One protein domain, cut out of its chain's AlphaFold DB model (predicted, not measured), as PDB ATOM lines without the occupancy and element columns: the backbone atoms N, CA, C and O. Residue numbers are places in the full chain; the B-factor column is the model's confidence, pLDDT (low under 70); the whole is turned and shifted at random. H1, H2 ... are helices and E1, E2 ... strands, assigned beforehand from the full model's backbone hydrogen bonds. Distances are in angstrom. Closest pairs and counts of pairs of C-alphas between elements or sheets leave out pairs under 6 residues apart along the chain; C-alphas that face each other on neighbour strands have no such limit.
ATOM      1  N   SER A   2      49.802 -81.627  -7.440       86.56
ATOM      2  CA  SER A   2      49.436 -83.054  -7.659       86.56
ATOM      3  C   SER A   2      50.499 -84.063  -7.191       86.56
ATOM      4  O   SER A   2      50.143 -85.064  -6.578       86.56
ATOM      5  N   GLN A   3      51.789 -83.790  -7.418       89.44
ATOM      6  CA  GLN A   3      52.867 -84.648  -6.903       89.44
ATOM      7  C   GLN A   3      52.949 -84.625  -5.370       89.44
ATOM      8  O   GLN A   3      53.098 -85.671  -4.755       89.44
ATOM      9  N   ALA A   4      52.763 -83.457  -4.750       91.44
ATOM     10  CA  ALA A   4      52.700 -83.343  -3.293       91.44
ATOM     11  C   ALA A   4      51.520 -84.140  -2.710       91.44
ATOM     12  O   ALA A   4      51.693 -84.870  -1.747       91.44
ATOM     13  N   GLY A   5      50.351 -84.099  -3.360       91.06
ATOM     14  CA  GLY A   5      49.208 -84.927  -2.978       91.06
ATOM     15  C   GLY A   5      49.515 -86.429  -3.011       91.06
ATOM     16  O   GLY A   5      49.069 -87.161  -2.138       91.06
ATOM     17  N   ARG A   6      50.326 -86.893  -3.975       89.81
ATOM     18  CA  ARG A   6      50.788 -88.293  -4.021       89.81
ATOM     19  C   ARG A   6      51.730 -88.628  -2.869       89.81
ATOM     20  O   ARG A   6      51.642 -89.733  -2.353       89.81
ATOM     21  N   ALA A   7      52.605 -87.700  -2.481       91.75
ATOM     22  CA  ALA A   7      53.485 -87.885  -1.330       91.75
ATOM     23  C   ALA A   7      52.674 -88.016  -0.030       91.75
ATOM     24  O   ALA A   7      52.850 -88.993   0.686       91.75
ATOM     25  N   ILE A   8      51.707 -87.121   0.203       92.12
ATOM     26  CA  ILE A   8      50.783 -87.196   1.351       92.12
ATOM     27  C   ILE A   8      50.028 -88.533   1.344       92.12
ATOM     28  O   ILE A   8      50.020 -89.256   2.335       92.12
ATOM     29  N   ALA A   9      49.456 -88.918   0.201       90.69
ATOM     30  CA  ALA A   9      48.731 -90.179   0.074       90.69
ATOM     31  C   ALA A   9      49.597 -91.425   0.320       90.69
ATOM     32  O   ALA A   9      49.068 -92.440   0.761       90.69
ATOM     33  N   ALA A  10      50.899 -91.367   0.027       90.00
ATOM     34  CA  ALA A  10      51.834 -92.459   0.292       90.00
ATOM     35  C   ALA A  10      52.185 -92.597   1.783       90.00
ATOM     36  O   ALA A  10      52.584 -93.676   2.211       90.00
ATOM     37  N   CYS A  11      52.038 -91.518   2.553       90.62
ATOM     38  CA  CYS A  11      52.273 -91.489   3.994       90.62
ATOM     39  C   CYS A  11      51.015 -91.823   4.813       90.62
ATOM     40  O   CYS A  11      51.136 -92.266   5.950       90.62
ATOM     41  N   ALA A  12      49.821 -91.640   4.242       89.69
ATOM     42  CA  ALA A  12      48.558 -91.886   4.930       89.69
ATOM     43  C   ALA A  12      48.323 -93.388   5.226       89.69
ATOM     44  O   ALA A  12      48.580 -94.226   4.355       89.69
ATOM     45  N   PRO A  13      47.740 -93.754   6.388       86.25
ATOM     46  CA  PRO A  13      47.451 -95.132   6.792       86.25
ATOM     47  C   PRO A  13      46.199 -95.679   6.088       86.25
ATOM     48  O   PRO A  13      45.245 -96.143   6.713       86.25
ATOM     49  N   VAL A  14      46.177 -95.610   4.758       81.38
ATOM     50  CA  VAL A  14      45.087 -96.121   3.926       81.38
ATOM     51  C   VAL A  14      45.557 -97.307   3.077       81.38
ATOM     52  O   VAL A  14      46.744 -97.428   2.776       81.38
ATOM     53  N   PRO A  15      44.640 -98.198   2.658       79.50
ATOM     54  CA  PRO A  15      44.953 -99.267   1.717       79.50
ATOM     55  C   PRO A  15      45.664 -98.769   0.449       79.50
ATOM     56  O   PRO A  15      45.339 -97.704  -0.079       79.50
ATOM     57  N   ALA A  16      46.610 -99.559  -0.070       74.06
ATOM     58  CA  ALA A  16      47.478 -99.172  -1.188       74.06
ATOM     59  C   ALA A  16      46.718 -98.794  -2.478       74.06
ATOM     60  O   ALA A  16      47.186 -97.972  -3.268       74.06
ATOM     61  N   ASP A  17      45.533 -99.362  -2.695       74.31
ATOM     62  CA  ASP A  17      44.638 -99.019  -3.801       74.31
ATOM     63  C   ASP A  17      44.068 -97.597  -3.675       74.31
ATOM     64  O   ASP A  17      43.895 -96.924  -4.692       74.31
ATOM     65  N   LYS A  18      43.884 -97.090  -2.449       73.12
ATOM     66  CA  LYS A  18      43.475 -95.701  -2.169       73.12
ATOM     67  C   LYS A  18      44.626 -94.692  -2.260       73.12
ATOM     68  O   LYS A  18      44.372 -93.497  -2.401       73.12
ATOM     69  N   CYS A  19      45.880 -95.148  -2.245       72.25
ATOM     70  CA  CYS A  19      47.056 -94.298  -2.477       72.25
ATOM     71  C   CYS A  19      47.274 -93.986  -3.970       72.25
ATOM     72  O   CYS A  19      48.023 -93.069  -4.324       72.25
ATOM     73  N   ARG A  20      46.641 -94.740  -4.882       77.69
ATOM     74  CA  ARG A  20      46.845 -94.583  -6.327       77.69
ATOM     75  C   ARG A  20      46.009 -93.434  -6.888       77.69
ATOM     76  O   ARG A  20      44.942 -93.625  -7.463       77.69
ATOM     77  N   LEU A  21      46.546 -92.224  -6.775       80.88
ATOM     78  CA  LEU A  21      45.869 -91.024  -7.259       80.88
ATOM     79  C   LEU A  21      45.915 -90.894  -8.795       80.88
ATOM     80  O   LEU A  21      46.959 -91.119  -9.418       80.88
ATOM     81  N   ASN A  22      44.820 -90.444  -9.415       78.44
ATOM     82  CA  ASN A  22      44.742 -90.165 -10.853       78.44
ATOM     83  C   ASN A  22      44.472 -88.679 -11.123       78.44
ATOM     84  O   ASN A  22      43.676 -88.040 -10.438       78.44
ATOM     85  N   GLY A  23      45.148 -88.134 -12.143       83.88
ATOM     86  CA  GLY A  23      44.970 -86.749 -12.588       83.88
ATOM     87  C   GLY A  23      45.162 -85.700 -11.485       83.88
ATOM     88  O   GLY A  23      45.813 -85.942 -10.471       83.88
ATOM     89  N   HIS A  24      44.589 -84.513 -11.686       86.31
ATOM     90  CA  HIS A  24      44.545 -83.470 -10.655       86.31
ATOM     91  C   HIS A  24      43.317 -83.588  -9.747       86.31
ATOM     92  O   HIS A  24      43.407 -83.217  -8.585       86.31
ATOM     93  N   GLY A  25      42.191 -84.099 -10.253       88.81
ATOM     94  CA  GLY A  25      40.940 -84.189  -9.497       88.81
ATOM     95  C   GLY A  25      40.173 -82.887  -9.295       88.81
ATOM     96  O   GLY A  25      39.212 -82.865  -8.539       88.81
ATOM     97  N   ILE A  26      40.586 -81.822  -9.976       92.88
ATOM     98  CA  ILE A  26      40.028 -80.475  -9.869       92.88
ATOM     99  C   ILE A  26      39.890 -79.860 -11.268       92.88
ATOM    100  O   ILE A  26      40.587 -80.260 -12.209       92.88
ATOM    101  N   ALA A  27      38.948 -78.937 -11.429       93.50
ATOM    102  CA  ALA A  27      38.657 -78.208 -12.652       93.50
ATOM    103  C   ALA A  27      38.463 -76.717 -12.362       93.50
ATOM    104  O   ALA A  27      37.916 -76.348 -11.329       93.50
ATOM    105  N   ALA A  28      38.865 -75.891 -13.326       94.81
ATOM    106  CA  ALA A  28      38.484 -74.492 -13.407       94.81
ATOM    107  C   ALA A  28      37.522 -74.348 -14.592       94.81
ATOM    108  O   ALA A  28      37.715 -74.986 -15.633       94.81
ATOM    109  N   ALA A  29      36.477 -73.555 -14.414       94.06
ATOM    110  CA  ALA A  29      35.436 -73.261 -15.387       94.06
ATOM    111  C   ALA A  29      35.147 -71.756 -15.369       94.06
ATOM    112  O   ALA A  29      35.562 -71.068 -14.440       94.06
ATOM    113  N   GLN A  30      34.450 -71.248 -16.391       93.94
ATOM    114  CA  GLN A  30      34.149 -69.811 -16.510       93.94
ATOM    115  C   GLN A  30      35.431 -68.964 -16.379       93.94
ATOM    116  O   GLN A  30      35.528 -68.047 -15.576       93.94
ATOM    117  N   MET A  31      36.475 -69.344 -17.117       94.31
ATOM    118  CA  MET A  31      37.792 -68.692 -17.048       94.31
ATOM    119  C   MET A  31      37.888 -67.431 -17.923       94.31
ATOM    120  O   MET A  31      38.934 -66.796 -17.990       94.31
ATOM    121  N   ASP A  32      36.813 -67.101 -18.628       90.06
ATOM    122  CA  ASP A  32      36.641 -65.939 -19.496       90.06
ATOM    123  C   ASP A  32      35.962 -64.755 -18.786       90.06
ATOM    124  O   ASP A  32      35.649 -63.749 -19.423       90.06
ATOM    125  N   GLN A  33      35.747 -64.863 -17.470       88.44
ATOM    126  CA  GLN A  33      35.136 -63.813 -16.658       88.44
ATOM    127  C   GLN A  33      36.043 -62.574 -16.555       88.44
ATOM    128  O   GLN A  33      37.263 -62.710 -16.437       88.44
ATOM    129  N   PRO A  34      35.464 -61.357 -16.555       83.19
ATOM    130  CA  PRO A  34      36.229 -60.117 -16.409       83.19
ATOM    131  C   PRO A  34      36.790 -59.930 -14.991       83.19
ATOM    132  O   PRO A  34      37.808 -59.270 -14.808       83.19
ATOM    133  N   ASP A  35      36.127 -60.509 -13.991       88.94
ATOM    134  CA  ASP A  35      36.521 -60.485 -12.585       88.94
ATOM    135  C   ASP A  35      37.154 -61.830 -12.209       88.94
ATOM    136  O   ASP A  35      36.520 -62.878 -12.371       88.94
ATOM    137  N   LEU A  36      38.390 -61.811 -11.696       94.00
ATOM    138  CA  LEU A  36      39.114 -63.033 -11.335       94.00
ATOM    139  C   LEU A  36      38.359 -63.836 -10.270       94.00
ATOM    140  O   LEU A  36      38.275 -65.063 -10.343       94.00
ATOM    141  N   GLY A  37      37.775 -63.137  -9.295       95.25
ATOM    142  CA  GLY A  37      37.023 -63.736  -8.198       95.25
ATOM    143  C   GLY A  37      35.811 -64.558  -8.639       95.25
ATOM    144  O   GLY A  37      35.362 -65.428  -7.892       95.25
ATOM    145  N   SER A  38      35.305 -64.308  -9.847       95.25
ATOM    146  CA  SER A  38      34.126 -64.957 -10.426       95.25
ATOM    147  C   SER A  38      34.442 -66.243 -11.196       95.25
ATOM    148  O   SER A  38      33.520 -66.952 -11.588       95.25
ATOM    149  N   VAL A  39      35.723 -66.583 -11.392       96.44
ATOM    150  CA  VAL A  39      36.115 -67.877 -11.970       96.44
ATOM    151  C   VAL A  39      35.643 -69.007 -11.060       96.44
ATOM    152  O   VAL A  39      35.854 -68.967  -9.848       96.44
ATOM    153  N   THR A  40      35.041 -70.040 -11.643       96.19
ATOM    154  CA  THR A  40      34.512 -71.172 -10.880       96.19
ATOM    155  C   THR A  40      35.545 -72.287 -10.771       96.19
ATOM    156  O   THR A  40      36.186 -72.676 -11.751       96.19
ATOM    157  N   VAL A  41      35.676 -72.845  -9.574       95.31
ATOM    158  CA  VAL A  41      36.550 -73.965  -9.239       95.31
ATOM    159  C   VAL A  41      35.702 -75.086  -8.661       95.31
ATOM    160  O   VAL A  41      34.867 -74.864  -7.787       95.31
ATOM    161  N   LYS A  42      35.919 -76.307  -9.140       93.00
ATOM    162  CA  LYS A  42      35.193 -77.483  -8.662       93.00
ATOM    163  C   LYS A  42      36.074 -78.707  -8.641       93.00
ATOM    164  O   LYS A  42      37.005 -78.821  -9.445       93.00
ATOM    165  N   ASP A  43      35.775 -79.643  -7.755       90.69
ATOM    166  CA  ASP A  43      36.372 -80.963  -7.878       90.69
ATOM    167  C   ASP A  43      35.783 -81.731  -9.080       90.69
ATOM    168  O   ASP A  43      34.782 -81.339  -9.685       90.69
ATOM    169  N   LYS A  44      36.478 -82.785  -9.514       84.81
ATOM    170  CA  LYS A  44      36.058 -83.630 -10.645       84.81
ATOM    171  C   LYS A  44      35.323 -84.906 -10.204       84.81
ATOM    172  O   LYS A  44      35.369 -85.900 -10.928       84.81
ATOM    173  N   GLY A  45      34.633 -84.887  -9.065       68.69
ATOM    174  CA  GLY A  45      33.718 -85.951  -8.655       68.69
ATOM    175  C   GLY A  45      34.243 -86.910  -7.582       68.69
ATOM    176  O   GLY A  45      35.246 -86.658  -6.914       68.69
ATOM    177  N   ALA A  46      33.499 -88.012  -7.414       57.38
ATOM    178  CA  ALA A  46      33.410 -88.811  -6.190       57.38
ATOM    179  C   ALA A  46      34.754 -89.128  -5.504       57.38
ATOM    180  O   ALA A  46      35.714 -89.597  -6.132       57.38
ATOM    181  N   ALA A  47      34.772 -88.912  -4.182       55.16
ATOM    182  CA  ALA A  47      35.858 -89.295  -3.286       55.16
ATOM    183  C   ALA A  47      36.320 -90.736  -3.568       55.16
ATOM    184  O   ALA A  47      35.492 -91.625  -3.769       55.16
ATOM    185  N   GLY A  48      37.634 -90.969  -3.603       56.53
ATOM    186  CA  GLY A  48      38.197 -92.300  -3.867       56.53
ATOM    187  C   GLY A  48      38.941 -92.456  -5.191       56.53
ATOM    188  O   GLY A  48      39.697 -93.409  -5.342       56.53
ATOM    189  N   THR A  49      38.735 -91.565  -6.170       64.94
ATOM    190  CA  THR A  49      39.237 -91.795  -7.546       64.94
ATOM    191  C   THR A  49      40.168 -90.710  -8.083       64.94
ATOM    192  O   THR A  49      40.911 -90.944  -9.041       64.94
ATOM    193  N   GLN A  50      40.154 -89.528  -7.470       83.25
ATOM    194  CA  GLN A  50      40.796 -88.321  -7.976       83.25
ATOM    195  C   GLN A  50      41.713 -87.703  -6.917       83.25
ATOM    196  O   GLN A  50      41.372 -87.681  -5.737       83.25
ATOM    197  N   SER A  51      42.872 -87.174  -7.334       89.56
ATOM    198  CA  SER A  51      43.906 -86.711  -6.391       89.56
ATOM    199  C   SER A  51      43.397 -85.690  -5.366       89.56
ATOM    200  O   SER A  51      43.647 -85.855  -4.179       89.56
ATOM    201  N   PHE A  52      42.677 -84.657  -5.812       92.31
ATOM    202  CA  PHE A  52      42.183 -83.591  -4.936       92.31
ATOM    203  C   PHE A  52      41.208 -84.109  -3.866       92.31
ATOM    204  O   PHE A  52      41.415 -83.875  -2.680       92.31
ATOM    205  N   THR A  53      40.178 -84.867  -4.259       90.38
ATOM    206  CA  THR A  53      39.154 -85.370  -3.324       90.38
ATOM    207  C   THR A  53      39.689 -86.457  -2.400       90.38
ATOM    208  O   THR A  53      39.267 -86.547  -1.249       90.38
ATOM    209  N   GLN A  54      40.645 -87.263  -2.869       89.75
ATOM    210  CA  GLN A  54      41.289 -88.283  -2.045       89.75
ATOM    211  C   GLN A  54      42.170 -87.667  -0.955       89.75
ATOM    212  O   GLN A  54      42.092 -88.095   0.194       89.75
ATOM    213  N   VAL A  55      42.974 -86.655  -1.297       92.12
ATOM    214  CA  VAL A  55      43.813 -85.947  -0.317       92.12
ATOM    215  C   VAL A  55      42.948 -85.170   0.673       92.12
ATOM    216  O   VAL A  55      43.212 -85.233   1.868       92.12
ATOM    217  N   ALA A  56      41.864 -84.531   0.213       92.12
ATOM    218  CA  ALA A  56      40.892 -83.906   1.112       92.12
ATOM    219  C   ALA A  56      40.361 -84.905   2.154       92.12
ATOM    220  O   ALA A  56      40.385 -84.618   3.347       92.12
ATOM    221  N   ALA A  57      39.950 -86.099   1.712       90.12
ATOM    222  CA  ALA A  57      39.443 -87.136   2.603       90.12
ATOM    223  C   ALA A  57      40.501 -87.651   3.595       90.12
ATOM    224  O   ALA A  57      40.166 -87.901   4.748       90.12
ATOM    225  N   MET A  58      41.761 -87.797   3.169       90.31
ATOM    226  CA  MET A  58      42.871 -88.210   4.046       90.31
ATOM    227  C   MET A  58      43.154 -87.185   5.149       90.31
ATOM    228  O   MET A  58      43.449 -87.579   6.268       90.31
ATOM    229  N   LEU A  59      43.019 -85.893   4.844       89.88
ATOM    230  CA  LEU A  59      43.242 -84.791   5.787       89.88
ATOM    231  C   LEU A  59      42.013 -84.464   6.653       89.88
ATOM    232  O   LEU A  59      42.004 -83.463   7.363       89.88
ATOM    233  N   GLY A  60      40.920 -85.229   6.537       88.88
ATOM    234  CA  GLY A  60      39.649 -84.888   7.189       88.88
ATOM    235  C   GLY A  60      39.031 -83.569   6.695       88.88
ATOM    236  O   GLY A  60      38.116 -83.035   7.318       88.88
ATOM    237  N   SER A  61      39.509 -83.041   5.567       90.06
ATOM    238  CA  SER A  61      39.006 -81.825   4.934       90.06
ATOM    239  C   SER A  61      37.714 -82.104   4.178       90.06
ATOM    240  O   SER A  61      37.524 -83.168   3.579       90.06
ATOM    241  N   ARG A  62      36.858 -81.086   4.053       89.38
ATOM    242  CA  ARG A  62      35.884 -81.086   2.951       89.38
ATOM    243  C   ARG A  62      36.592 -81.038   1.590       89.38
ATOM    244  O   ARG A  62      37.735 -80.586   1.488       89.38
ATOM    245  N   SER A  63      35.847 -81.361   0.537       90.81
ATOM    246  CA  SER A  63      36.179 -80.946  -0.831       90.81
ATOM    247  C   SER A  63      35.461 -79.640  -1.216       90.81
ATOM    248  O   SER A  63      34.714 -79.055  -0.422       90.81
ATOM    249  N   LEU A  64      35.688 -79.173  -2.443       91.50
ATOM    250  CA  LEU A  64      34.987 -78.025  -3.012       91.50
ATOM    251  C   LEU A  64      33.488 -78.342  -3.206       91.50
ATOM    252  O   LEU A  64      33.150 -79.481  -3.517       91.50
ATOM    253  N   PRO A  65      32.582 -77.364  -3.026       88.06
ATOM    254  CA  PRO A  65      31.203 -77.478  -3.491       88.06
ATOM    255  C   PRO A  65      31.152 -77.552  -5.027       88.06
ATOM    256  O   PRO A  65      32.152 -77.299  -5.703       88.06
ATOM    257  N   ASP A  66      29.969 -77.856  -5.569       84.69
ATOM    258  CA  ASP A  66      29.757 -78.082  -7.007       84.69
ATOM    259  C   ASP A  66      30.257 -76.926  -7.890       84.69
ATOM    260  O   ASP A  66      30.824 -77.167  -8.960       84.69
ATOM    261  N   GLU A  67      30.093 -75.681  -7.430       85.75
ATOM    262  CA  GLU A  67      30.581 -74.468  -8.094       85.75
ATOM    263  C   GLU A  67      31.107 -73.454  -7.065       85.75
ATOM    264  O   GLU A  67      30.395 -72.555  -6.621       85.75
ATOM    265  N   ALA A  68      32.371 -73.597  -6.654       93.75
ATOM    266  CA  ALA A  68      33.011 -72.625  -5.770       93.75
ATOM    267  C   ALA A  68      33.543 -71.430  -6.568       93.75
ATOM    268  O   ALA A  68      34.304 -71.616  -7.516       93.75
ATOM    269  N   ARG A  69      33.235 -70.200  -6.154       95.62
ATOM    270  CA  ARG A  69      33.895 -69.012  -6.717       95.62
ATOM    271  C   ARG A  69      35.344 -68.949  -6.244       95.62
ATOM    272  O   ARG A  69      35.630 -69.210  -5.072       95.62
ATOM    273  N   LEU A  70      36.260 -68.542  -7.119       96.81
ATOM    274  CA  LEU A  70      37.675 -68.407  -6.780       96.81
ATOM    275  C   LEU A  70      37.881 -67.444  -5.606       96.81
ATOM    276  O   LEU A  70      38.689 -67.746  -4.733       96.81
ATOM    277  N   ALA A  71      37.120 -66.348  -5.534       96.12
ATOM    278  CA  ALA A  71      37.193 -65.416  -4.407       96.12
ATOM    279  C   ALA A  71      36.836 -66.066  -3.059       96.12
ATOM    280  O   ALA A  71      37.437 -65.738  -2.042       96.12
ATOM    281  N   ASP A  72      35.892 -67.008  -3.035       94.81
ATOM    282  CA  ASP A  72      35.496 -67.705  -1.807       94.81
ATOM    283  C   ASP A  72      36.568 -68.696  -1.344       94.81
ATOM    284  O   ASP A  72      36.873 -68.792  -0.154       94.81
ATOM    285  N   VAL A  73      37.194 -69.407  -2.288       95.81
ATOM    286  CA  VAL A  73      38.350 -70.263  -1.983       95.81
ATOM    287  C   VAL A  73      39.535 -69.411  -1.516       95.81
ATOM    288  O   VAL A  73      40.228 -69.782  -0.574       95.81
ATOM    289  N   TRP A  74      39.746 -68.249  -2.137       95.94
ATOM    290  CA  TRP A  74      40.791 -67.290  -1.776       95.94
ATOM    291  C   TRP A  74      40.644 -66.785  -0.340       95.94
ATOM    292  O   TRP A  74      41.614 -66.778   0.409       95.94
ATOM    293  N   ALA A  75      39.423 -66.444   0.085       93.31
ATOM    294  CA  ALA A  75      39.128 -66.042   1.463       93.31
ATOM    295  C   ALA A  75      39.372 -67.160   2.499       93.31
ATOM    296  O   ALA A  75      39.420 -66.895   3.702       93.31
ATOM    297  N   SER A  76      39.558 -68.406   2.042       92.50
ATOM    298  CA  SER A  76      39.929 -69.548   2.885       92.50
ATOM    299  C   SER A  76      41.439 -69.661   3.151       92.50
ATOM    300  O   SER A  76      41.871 -70.597   3.820       92.50
ATOM    301  N   ILE A  77      42.245 -68.717   2.654       92.38
ATOM    302  CA  ILE A  77      43.694 -68.636   2.861       92.38
ATOM    303  C   ILE A  77      43.982 -67.455   3.800       92.38
ATOM    304  O   ILE A  77      43.666 -66.312   3.478       92.38
ATOM    305  N   LEU A  78      44.573 -67.712   4.970       89.12
ATOM    306  CA  LEU A  78      44.839 -66.658   5.960       89.12
ATOM    307  C   LEU A  78      45.896 -65.663   5.456       89.12
ATOM    308  O   LEU A  78      45.782 -64.459   5.685       89.12
ATOM    309  N   GLU A  79      46.912 -66.164   4.754       88.38
ATOM    310  CA  GLU A  79      48.081 -65.394   4.334       88.38
ATOM    311  C   GLU A  79      47.707 -64.218   3.426       88.38
ATOM    312  O   GLU A  79      48.361 -63.182   3.490       88.38
ATOM    313  N   VAL A  80      46.628 -64.346   2.643       88.50
ATOM    314  CA  VAL A  80      46.144 -63.340   1.676       88.50
ATOM    315  C   VAL A  80      45.099 -62.376   2.227       88.50
ATOM    316  O   VAL A  80      44.521 -61.601   1.469       88.50
ATOM    317  N   SER A  81      44.878 -62.379   3.541       87.50
ATOM    318  CA  SER A  81      43.949 -61.459   4.213       87.50
ATOM    319  C   SER A  81      44.261 -59.975   3.973       87.50
ATOM    320  O   SER A  81      43.337 -59.167   3.962       87.50
ATOM    321  N   LEU A  82      45.528 -59.617   3.721       86.44
ATOM    322  CA  LEU A  82      45.944 -58.247   3.376       86.44
ATOM    323  C   LEU A  82      45.438 -57.781   2.004       86.44
ATOM    324  O   LEU A  82      45.164 -56.598   1.821       86.44
ATOM    325  N   TRP A  83      45.310 -58.704   1.050       91.50
ATOM    326  CA  TRP A  83      44.895 -58.415  -0.323       91.50
ATOM    327  C   TRP A  83      43.798 -59.398  -0.752       91.50
ATOM    328  O   TRP A  83      44.048 -60.324  -1.535       91.50
ATOM    329  N   PRO A  84      42.576 -59.250  -0.207       92.44
ATOM    330  CA  PRO A  84      41.485 -60.166  -0.489       92.44
ATOM    331  C   PRO A  84      40.876 -59.895  -1.867       92.44
ATOM    332  O   PRO A  84      40.748 -58.751  -2.303       92.44
ATOM    333  N   LEU A  85      40.396 -60.955  -2.516       94.38
ATOM    334  CA  LEU A  85      39.412 -60.819  -3.589       94.38
ATOM    335  C   LEU A  85      38.020 -60.561  -2.998       94.38
ATOM    336  O   LEU A  85      37.732 -60.916  -1.853       94.38
ATOM    337  N   GLN A  86      37.115 -59.992  -3.798       91.56
ATOM    338  CA  GLN A  86      35.741 -59.737  -3.368       91.56
ATOM    339  C   GLN A  86      34.946 -61.047  -3.204       91.56
ATOM    340  O   GLN A  86      34.362 -61.589  -4.150       91.56
ATOM    341  N   SER A  87      34.914 -61.539  -1.969       89.75
ATOM    342  CA  SER A  87      34.305 -62.804  -1.566       89.75
ATOM    343  C   SER A  87      32.974 -62.607  -0.836       89.75
ATOM    344  O   SER A  87      32.703 -61.558  -0.255       89.75
ATOM    345  N   ASP A 211      28.355 -75.382   4.535       78.69
ATOM    346  CA  ASP A 211      28.568 -76.600   5.347       78.69
ATOM    347  C   ASP A 211      29.574 -76.309   6.482       78.69
ATOM    348  O   ASP A 211      30.484 -75.488   6.323       78.69
ATOM    349  N   ASP A 212      29.369 -76.959   7.631       83.12
ATOM    350  CA  ASP A 212      30.202 -76.862   8.835       83.12
ATOM    351  C   ASP A 212      31.570 -77.528   8.665       83.12
ATOM    352  O   ASP A 212      32.513 -77.200   9.386       83.12
ATOM    353  N   ARG A 213      31.716 -78.444   7.701       79.75
ATOM    354  CA  ARG A 213      33.036 -78.955   7.331       79.75
ATOM    355  C   ARG A 213      33.845 -77.832   6.705       79.75
ATOM    356  O   ARG A 213      33.411 -77.193   5.745       79.75
ATOM    357  N   VAL A 214      35.045 -77.638   7.228       84.94
ATOM    358  CA  VAL A 214      35.965 -76.571   6.836       84.94
ATOM    359  C   VAL A 214      36.933 -77.041   5.750       84.94
ATOM    360  O   VAL A 214      37.230 -78.234   5.631       84.94
ATOM    361  N   LEU A 215      37.370 -76.108   4.901       90.44
ATOM    362  CA  LEU A 215      38.340 -76.371   3.838       90.44
ATOM    363  C   LEU A 215      39.754 -76.273   4.404       90.44
ATOM    364  O   LEU A 215      40.161 -75.212   4.866       90.44
ATOM    365  N   HIS A 216      40.503 -77.369   4.335       91.44
ATOM    366  CA  HIS A 216      41.884 -77.402   4.801       91.44
ATOM    367  C   HIS A 216      42.766 -76.404   4.020       91.44
ATOM    368  O   HIS A 216      42.655 -76.352   2.787       91.44
ATOM    369  N   PRO A 217      43.692 -75.668   4.677       91.81
ATOM    370  CA  PRO A 217      44.535 -74.652   4.033       91.81
ATOM    371  C   PRO A 217      45.236 -75.144   2.761       91.81
ATOM    372  O   PRO A 217      45.159 -74.512   1.708       91.81
ATOM    373  N   LEU A 218      45.864 -76.325   2.816       93.81
ATOM    374  CA  LEU A 218      46.504 -76.951   1.651       93.81
ATOM    375  C   LEU A 218      45.540 -77.156   0.468       93.81
ATOM    376  O   LEU A 218      45.937 -76.990  -0.687       93.81
ATOM    377  N   MET A 219      44.280 -77.511   0.739       94.81
ATOM    378  CA  MET A 219      43.270 -77.729  -0.297       94.81
ATOM    379  C   MET A 219      42.830 -76.403  -0.925       94.81
ATOM    380  O   MET A 219      42.679 -76.339  -2.147       94.81
ATOM    381  N   ALA A 220      42.707 -75.336  -0.125       95.06
ATOM    382  CA  ALA A 220      42.460 -73.981  -0.618       95.06
ATOM    383  C   ALA A 220      43.609 -73.494  -1.519       95.06
ATOM    384  O   ALA A 220      43.377 -73.112  -2.667       95.06
ATOM    385  N   TRP A 221      44.860 -73.623  -1.060       96.44
ATOM    386  CA  TRP A 221      46.056 -73.300  -1.848       96.44
ATOM    387  C   TRP A 221      46.137 -74.098  -3.149       96.44
ATOM    388  O   TRP A 221      46.419 -73.536  -4.209       96.44
ATOM    389  N   TRP A 222      45.859 -75.406  -3.105       96.88
ATOM    390  CA  TRP A 222      45.807 -76.225  -4.313       96.88
ATOM    391  C   TRP A 222      44.770 -75.668  -5.285       96.88
ATOM    392  O   TRP A 222      45.096 -75.449  -6.452       96.88
ATOM    393  N   ALA A 223      43.550 -75.409  -4.821       97.06
ATOM    394  CA  ALA A 223      42.468 -74.924  -5.663       97.06
ATOM    395  C   ALA A 223      42.778 -73.571  -6.318       97.06
ATOM    396  O   ALA A 223      42.631 -73.448  -7.536       97.06
ATOM    397  N   VAL A 224      43.289 -72.597  -5.559       97.56
ATOM    398  CA  VAL A 224      43.670 -71.285  -6.103       97.56
ATOM    399  C   VAL A 224      44.805 -71.420  -7.120       97.56
ATOM    400  O   VAL A 224      44.651 -71.012  -8.272       97.56
ATOM    401  N   LEU A 225      45.920 -72.061  -6.753       97.81
ATOM    402  CA  LEU A 225      47.086 -72.182  -7.637       97.81
ATOM    403  C   LEU A 225      46.786 -73.007  -8.889       97.81
ATOM    404  O   LEU A 225      47.294 -72.710  -9.971       97.81
ATOM    405  N   TYR A 226      45.943 -74.035  -8.770       97.00
ATOM    406  CA  TYR A 226      45.469 -74.779  -9.929       97.00
ATOM    407  C   TYR A 226      44.718 -73.854 -10.887       97.00
ATOM    408  O   TYR A 226      45.054 -73.828 -12.071       97.00
ATOM    409  N   THR A 227      43.768 -73.063 -10.391       97.25
ATOM    410  CA  THR A 227      42.976 -72.141 -11.212       97.25
ATOM    411  C   THR A 227      43.837 -71.078 -11.884       97.25
ATOM    412  O   THR A 227      43.742 -70.915 -13.101       97.25
ATOM    413  N   LEU A 228      44.759 -70.440 -11.154       97.31
ATOM    414  CA  LEU A 228      45.703 -69.484 -11.750       97.31
ATOM    415  C   LEU A 228      46.582 -70.149 -12.819       97.31
ATOM    416  O   LEU A 228      46.774 -69.601 -13.903       97.31
ATOM    417  N   SER A 229      47.041 -71.382 -12.579       96.75
ATOM    418  CA  SER A 229      47.812 -72.123 -13.583       96.75
ATOM    419  C   SER A 229      46.993 -72.462 -14.834       96.75
ATOM    420  O   SER A 229      47.567 -72.584 -15.916       96.75
ATOM    421  N   MET A 230      45.677 -72.665 -14.705       96.88
ATOM    422  CA  MET A 230      44.785 -72.917 -15.838       96.88
ATOM    423  C   MET A 230      44.559 -71.638 -16.644       96.88
ATOM    424  O   MET A 230      44.654 -71.685 -17.869       96.88
ATOM    425  N   LEU A 231      44.346 -70.503 -15.973       96.44
ATOM    426  CA  LEU A 231      44.248 -69.190 -16.616       96.44
ATOM    427  C   LEU A 231      45.519 -68.867 -17.406       96.44
ATOM    428  O   LEU A 231      45.442 -68.600 -18.602       96.44
ATOM    429  N   ALA A 232      46.691 -69.000 -16.781       96.19
ATOM    430  CA  ALA A 232      47.970 -68.720 -17.430       96.19
ATOM    431  C   ALA A 232      48.221 -69.586 -18.678       96.19
ATOM    432  O   ALA A 232      48.767 -69.107 -19.670       96.19
ATOM    433  N   ARG A 233      47.815 -70.864 -18.649       96.50
ATOM    434  CA  ARG A 233      48.056 -71.815 -19.749       96.50
ATOM    435  C   ARG A 233      47.016 -71.759 -20.861       96.50
ATOM    436  O   ARG A 233      47.371 -71.951 -22.019       96.50
ATOM    437  N   TYR A 234      45.746 -71.560 -20.520       96.69
ATOM    438  CA  TYR A 234      44.632 -71.739 -21.459       96.69
ATOM    439  C   TYR A 234      43.859 -70.454 -21.755       96.69
ATOM    440  O   TYR A 234      43.075 -70.436 -22.698       96.69
ATOM    441  N   GLN A 235      44.078 -69.386 -20.988       95.19
ATOM    442  CA  GLN A 235      43.469 -68.071 -21.192       95.19
ATOM    443  C   GLN A 235      44.533 -66.957 -21.107       95.19
ATOM    444  O   GLN A 235      44.387 -66.031 -20.312       95.19
ATOM    445  N   PRO A 236      45.618 -67.001 -21.911       94.31
ATOM    446  CA  PRO A 236      46.758 -66.090 -21.763       94.31
ATOM    447  C   PRO A 236      46.388 -64.606 -21.906       94.31
ATOM    448  O   PRO A 236      46.997 -63.760 -21.253       94.31
ATOM    449  N   GLY A 237      45.373 -64.281 -22.717       93.56
ATOM    450  CA  GLY A 237      44.855 -62.914 -22.840       93.56
ATOM    451  C   GLY A 237      44.212 -62.417 -21.544       93.56
ATOM    452  O   GLY A 237      44.574 -61.348 -21.059       93.56
ATOM    453  N   GLN A 238      43.326 -63.223 -20.946       92.50
ATOM    454  CA  GLN A 238      42.722 -62.899 -19.649       92.50
ATOM    455  C   GLN A 238      43.778 -62.864 -18.548       92.50
ATOM    456  O   GLN A 238      43.830 -61.910 -17.786       92.50
ATOM    457  N   TRP A 239      44.675 -63.850 -18.503       95.56
ATOM    458  CA  TRP A 239      45.774 -63.877 -17.542       95.56
ATOM    459  C   TRP A 239      46.609 -62.594 -17.585       95.56
ATOM    460  O   TRP A 239      46.801 -61.966 -16.550       95.56
ATOM    461  N   THR A 240      47.032 -62.164 -18.780       95.38
ATOM    462  CA  THR A 240      47.813 -60.928 -18.965       95.38
ATOM    463  C   THR A 240      47.047 -59.699 -18.481       95.38
ATOM    464  O   THR A 240      47.636 -58.832 -17.845       95.38
ATOM    465  N   ALA A 241      45.738 -59.630 -18.741       94.00
ATOM    466  CA  ALA A 241      44.903 -58.537 -18.254       94.00
ATOM    467  C   ALA A 241      44.792 -58.531 -16.721       94.00
ATOM    468  O   ALA A 241      44.870 -57.465 -16.119       94.00
ATOM    469  N   GLN A 242      44.655 -59.702 -16.092       94.31
ATOM    470  CA  GLN A 242      44.494 -59.829 -14.639       94.31
ATOM    471  C   GLN A 242      45.769 -59.476 -13.859       94.31
ATOM    472  O   GLN A 242      45.660 -58.954 -12.752       94.31
ATOM    473  N   ILE A 243      46.959 -59.719 -14.424       95.31
ATOM    474  CA  ILE A 243      48.250 -59.404 -13.781       95.31
ATOM    475  C   ILE A 243      48.809 -58.017 -14.136       95.31
ATOM    476  O   ILE A 243      49.885 -57.656 -13.666       95.31
ATOM    477  N   ASP A 244      48.125 -57.233 -14.972       95.62
ATOM    478  CA  ASP A 244      48.557 -55.869 -15.292       95.62
ATOM    479  C   ASP A 244      48.283 -54.939 -14.102       95.62
ATOM    480  O   ASP A 244      47.159 -54.474 -13.906       95.62
ATOM    481  N   VAL A 245      49.330 -54.630 -13.331       94.25
ATOM    482  CA  VAL A 245      49.268 -53.770 -12.134       94.25
ATOM    483  C   VAL A 245      48.700 -52.373 -12.402       94.25
ATOM    484  O   VAL A 245      48.178 -51.734 -11.493       94.25
ATOM    485  N   ASN A 246      48.759 -51.887 -13.646       95.94
ATOM    486  CA  ASN A 246      48.246 -50.561 -13.990       95.94
ATOM    487  C   ASN A 246      46.747 -50.564 -14.308       95.94
ATOM    488  O   ASN A 246      46.146 -49.494 -14.413       95.94
ATOM    489  N   ARG A 247      46.151 -51.737 -14.550       93.44
ATOM    490  CA  ARG A 247      44.788 -51.852 -15.093       93.44
ATOM    491  C   ARG A 247      43.879 -52.762 -14.283       93.44
ATOM    492  O   ARG A 247      42.675 -52.522 -14.249       93.44
ATOM    493  N   SER A 248      44.431 -53.795 -13.660       93.69
ATOM    494  CA  SER A 248      43.677 -54.762 -12.875       93.69
ATOM    495  C   SER A 248      43.691 -54.397 -11.399       93.69
ATOM    496  O   SER A 248      44.745 -54.215 -10.793       93.69
ATOM    497  N   LYS A 249      42.497 -54.365 -10.804       93.19
ATOM    498  CA  LYS A 249      42.314 -54.233  -9.352       93.19
ATOM    499  C   LYS A 249      42.846 -55.447  -8.573       93.19
ATOM    500  O   LYS A 249      43.160 -55.310  -7.397       93.19
ATOM    501  N   ASP A 250      42.963 -56.605  -9.227       94.12
ATOM    502  CA  ASP A 250      43.315 -57.877  -8.590       94.12
ATOM    503  C   ASP A 250      44.812 -58.208  -8.748       94.12
ATOM    504  O   ASP A 250      45.306 -59.134  -8.110       94.12
ATOM    505  N   ALA A 251      45.563 -57.448  -9.558       95.62
ATOM    506  CA  ALA A 251      46.969 -57.732  -9.862       95.62
ATOM    507  C   ALA A 251      47.853 -57.809  -8.607       95.62
ATOM    508  O   ALA A 251      48.628 -58.753  -8.465       95.62
ATOM    509  N   VAL A 252      47.688 -56.868  -7.671       95.31
ATOM    510  CA  VAL A 252      48.443 -56.852  -6.404       95.31
ATOM    511  C   VAL A 252      48.098 -58.068  -5.542       95.31
ATOM    512  O   VAL A 252      48.988 -58.678  -4.955       95.31
ATOM    513  N   ALA A 253      46.824 -58.471  -5.506       95.75
ATOM    514  CA  ALA A 253      46.400 -59.669  -4.786       95.75
ATOM    515  C   ALA A 253      47.027 -60.937  -5.391       95.75
ATOM    516  O   ALA A 253      47.519 -61.791  -4.655       95.75
ATOM    517  N   ILE A 254      47.070 -61.047  -6.725       96.88
ATOM    518  CA  ILE A 254      47.729 -62.157  -7.432       96.88
ATOM    519  C   ILE A 254      49.221 -62.202  -7.112       96.88
ATOM    520  O   ILE A 254      49.723 -63.265  -6.750       96.88
ATOM    521  N   GLU A 255      49.920 -61.074  -7.233       96.56
ATOM    522  CA  GLU A 255      51.352 -60.983  -6.943       96.56
ATOM    523  C   GLU A 255      51.644 -61.399  -5.498       96.56
ATOM    524  O   GLU A 255      52.452 -62.297  -5.263       96.56
ATOM    525  N   TYR A 256      50.905 -60.833  -4.544       95.25
ATOM    526  CA  TYR A 256      51.060 -61.130  -3.127       95.25
ATOM    527  C   TYR A 256      50.760 -62.604  -2.789       95.25
ATOM    528  O   TYR A 256      51.493 -63.223  -2.012       95.25
ATOM    529  N   LEU A 257      49.716 -63.206  -3.379       96.25
ATOM    530  CA  LEU A 257      49.428 -64.635  -3.217       96.25
ATOM    531  C   LEU A 257      50.571 -65.492  -3.769       96.25
ATOM    532  O   LEU A 257      50.983 -66.444  -3.107       96.25
ATOM    533  N   LEU A 258      51.058 -65.207  -4.980       96.88
ATOM    534  CA  LEU A 258      52.110 -66.005  -5.610       96.88
ATOM    535  C   LEU A 258      53.435 -65.909  -4.848       96.88
ATOM    536  O   LEU A 258      54.106 -66.931  -4.703       96.88
ATOM    537  N   ASP A 259      53.773 -64.733  -4.318       95.81
ATOM    538  CA  ASP A 259      54.920 -64.554  -3.424       95.81
ATOM    539  C   ASP A 259      54.731 -65.349  -2.121       95.81
ATOM    540  O   ASP A 259      55.563 -66.185  -1.759       95.81
ATOM    541  N   SER A 260      53.560 -65.218  -1.487       94.12
ATOM    542  CA  SER A 260      53.202 -65.976  -0.279       94.12
ATOM    543  C   SER A 260      53.243 -67.493  -0.500       94.12
ATOM    544  O   SER A 260      53.639 -68.242   0.396       94.12
ATOM    545  N   ALA A 261      52.881 -67.968  -1.697       95.06
ATOM    546  CA  ALA A 261      52.859 -69.385  -2.048       95.06
ATOM    547  C   ALA A 261      54.242 -70.039  -1.951       95.06
ATOM    548  O   ALA A 261      54.329 -71.217  -1.594       95.06
ATOM    549  N   LEU A 262      55.312 -69.290  -2.254       94.31
ATOM    550  CA  LEU A 262      56.689 -69.795  -2.234       94.31
ATOM    551  C   LEU A 262      57.099 -70.290  -0.846       94.31
ATOM    552  O   LEU A 262      57.898 -71.219  -0.746       94.31
ATOM    553  N   ALA A 263      56.522 -69.710   0.206       91.75
ATOM    554  CA  ALA A 263      56.778 -70.113   1.578       91.75
ATOM    555  C   ALA A 263      55.622 -70.919   2.197       91.75
ATOM    556  O   ALA A 263      55.870 -71.911   2.877       91.75
ATOM    557  N   ALA A 264      54.362 -70.564   1.917       91.94
ATOM    558  CA  ALA A 264      53.198 -71.248   2.485       91.94
ATOM    559  C   ALA A 264      53.074 -72.700   2.017       91.94
ATOM    560  O   ALA A 264      52.860 -73.602   2.821       91.94
ATOM    561  N   VAL A 265      53.215 -72.947   0.712       94.19
ATOM    562  CA  VAL A 265      52.939 -74.271   0.143       94.19
ATOM    563  C   VAL A 265      53.914 -75.342   0.643       94.19
ATOM    564  O   VAL A 265      53.431 -76.409   1.024       94.19
ATOM    565  N   PRO A 266      55.245 -75.127   0.677       93.38
ATOM    566  CA  PRO A 266      56.166 -76.123   1.225       93.38
ATOM    567  C   PRO A 266      55.887 -76.466   2.693       93.38
ATOM    568  O   PRO A 266      55.857 -77.647   3.037       93.38
ATOM    569  N   GLU A 267      55.632 -75.458   3.535       91.06
ATOM    570  CA  GLU A 267      55.311 -75.652   4.956       91.06
ATOM    571  C   GLU A 267      54.008 -76.442   5.135       91.06
ATOM    572  O   GLU A 267      53.968 -77.408   5.894       91.06
ATOM    573  N   LEU A 268      52.958 -76.098   4.381       92.00
ATOM    574  CA  LEU A 268      51.671 -76.795   4.440       92.00
ATOM    575  C   LEU A 268      51.743 -78.232   3.914       92.00
ATOM    576  O   LEU A 268      50.994 -79.087   4.377       92.00
ATOM    577  N   ILE A 269      52.617 -78.520   2.945       93.69
ATOM    578  CA  ILE A 269      52.847 -79.897   2.484       93.69
ATOM    579  C   ILE A 269      53.505 -80.720   3.590       93.69
ATOM    580  O   ILE A 269      53.094 -81.857   3.803       93.69
ATOM    581  N   LEU A 270      54.505 -80.164   4.280       91.19
ATOM    582  CA  LEU A 270      55.157 -80.842   5.398       91.19
ATOM    583  C   LEU A 270      54.159 -81.099   6.535       91.19
ATOM    584  O   LEU A 270      54.020 -82.240   6.959       91.19
ATOM    585  N   ALA A 271      53.401 -80.074   6.938       89.12
ATOM    586  CA  ALA A 271      52.362 -80.207   7.957       89.12
ATOM    587  C   ALA A 271      51.329 -81.283   7.587       89.12
ATOM    588  O   ALA A 271      51.029 -82.147   8.398       89.12
ATOM    589  N   ALA A 272      50.860 -81.305   6.336       91.75
ATOM    590  CA  ALA A 272      49.913 -82.315   5.869       91.75
ATOM    591  C   ALA A 272      50.489 -83.745   5.858       91.75
ATOM    592  O   ALA A 272      49.735 -84.701   6.014       91.75
ATOM    593  N   ILE A 273      51.800 -83.920   5.652       92.25
ATOM    594  CA  ILE A 273      52.458 -85.231   5.783       92.25
ATOM    595  C   ILE A 273      52.483 -85.661   7.253       92.25
ATOM    596  O   ILE A 273      52.143 -86.804   7.556       92.25
ATOM    597  N   ASP A 274      52.838 -84.752   8.161       89.00
ATOM    598  CA  ASP A 274      52.842 -85.025   9.600       89.00
ATOM    599  C   ASP A 274      51.424 -85.368  10.098       89.00
ATOM    600  O   ASP A 274      51.234 -86.343  10.820       89.00
ATOM    601  N   GLU A 275      50.405 -84.640   9.635       88.62
ATOM    602  CA  GLU A 275      48.996 -84.859   9.992       88.62
ATOM    603  C   GLU A 275      48.467 -86.235   9.586       88.62
ATOM    604  O   GLU A 275      47.710 -86.842  10.339       88.62
ATOM    605  N   VAL A 276      48.848 -86.750   8.410       89.25
ATOM    606  CA  VAL A 276      48.392 -88.079   7.969       89.25
ATOM    607  C   VAL A 276      49.242 -89.221   8.516       89.25
ATOM    608  O   VAL A 276      48.882 -90.372   8.294       89.25
ATOM    609  N   THR A 277      50.375 -88.941   9.166       86.44
ATOM    610  CA  THR A 277      51.254 -89.973   9.750       86.44
ATOM    611  C   THR A 277      51.078 -90.151  11.253       86.44
ATOM    612  O   THR A 277      51.453 -91.210  11.764       86.44
ATOM    613  N   ALA A 278      50.533 -89.141  11.936       72.31
ATOM    614  CA  ALA A 278      50.192 -89.166  13.358       72.31
ATOM    615  C   ALA A 278      49.036 -90.132  13.674       72.31
ATOM    616  O   ALA A 278      49.113 -90.778  14.747       72.31
TER     617      ALA A 278
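AT A GLANCE: This is residues 2 to 87 and 211 to 278 of the 278 residues of an uncharacterized protein of Streptomyces sp. SW4 (UniProt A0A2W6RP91). Helix H5 runs through the core of an elongated body, between the small hairpin E1 E2 and the long, kinked H7, which packs on residues 217 to 221 of H5. H1 and H2 sit side by side at one end, H6 is at the other, H3 packs on H5 and H4 on H7. The printed part has 154 residues, mostly helix, in the order H1 E1 E2 H2 H3 H4 H5 H6 H7, with one antiparallel sheet, E1 - E2. It is compact, with a radius of gyration of the C-alphas of 15.4 A and spans of 50 by 29 by 27 A.

HOW THE PARTS SIT: E1, residues 26 to 29, and E2, residues 40 to 43, form an antiparallel hairpin, with N 27 and O 42 within hydrogen-bond range at 2.8 A. The closest C-alphas of E1 and H5, residues 217 to 234, are those of Ala 28 and Thr 227, 5.5 A. H5 touches H3, residues 70 to 74, closest at C-alphas 220 and 73, 5.7 A. H5 touches H7, residues 251 to 277, at a steep tilt of 47 degrees, opposite ways, closest at C-alphas 218 and 268, 5.9 A. H6, residues 236 to 242, touches H5 only at the corner, closest at C-alphas 239 and 232, 5.3 A. Residues 269 to 277 of H7 touch H1, residues 2 to 11, at a shallow tilt of 19 degrees, closest at C-alphas 273 and 8, 5.1 A. H1 touches H2, residues 51 to 58, closest at C-alphas 5 and 55, 6.1 A. H7 touches H4, residues 79 to 82, closest at C-alphas 257 and 80, 6.0 A. Every O i to N i+4 pair is within hydrogen-bond range in H1, H2, H3, H5 and H6, and 19 of 23 in H7; H4 is too short for one.

IN THESE COORDINATES: H1 begins at C-alpha 2, (49.436, -83.054, -7.659). H5 is 25.7 A long. H7, 38.0 A long with a kink of 47 degrees near residue 263, ends at C-alpha 277, (51.254, -89.973, 9.750).

THE WHOLE: C-alphas 15 and 246, the farthest apart, are 51.3 A apart. Residues 88 to 210 are not printed; C-alphas 87 and 211 are 16.5 A apart across the cut. The links H1 to E1 and H2 to H3 are long. Residues 45 to 49 have pLDDT under 70.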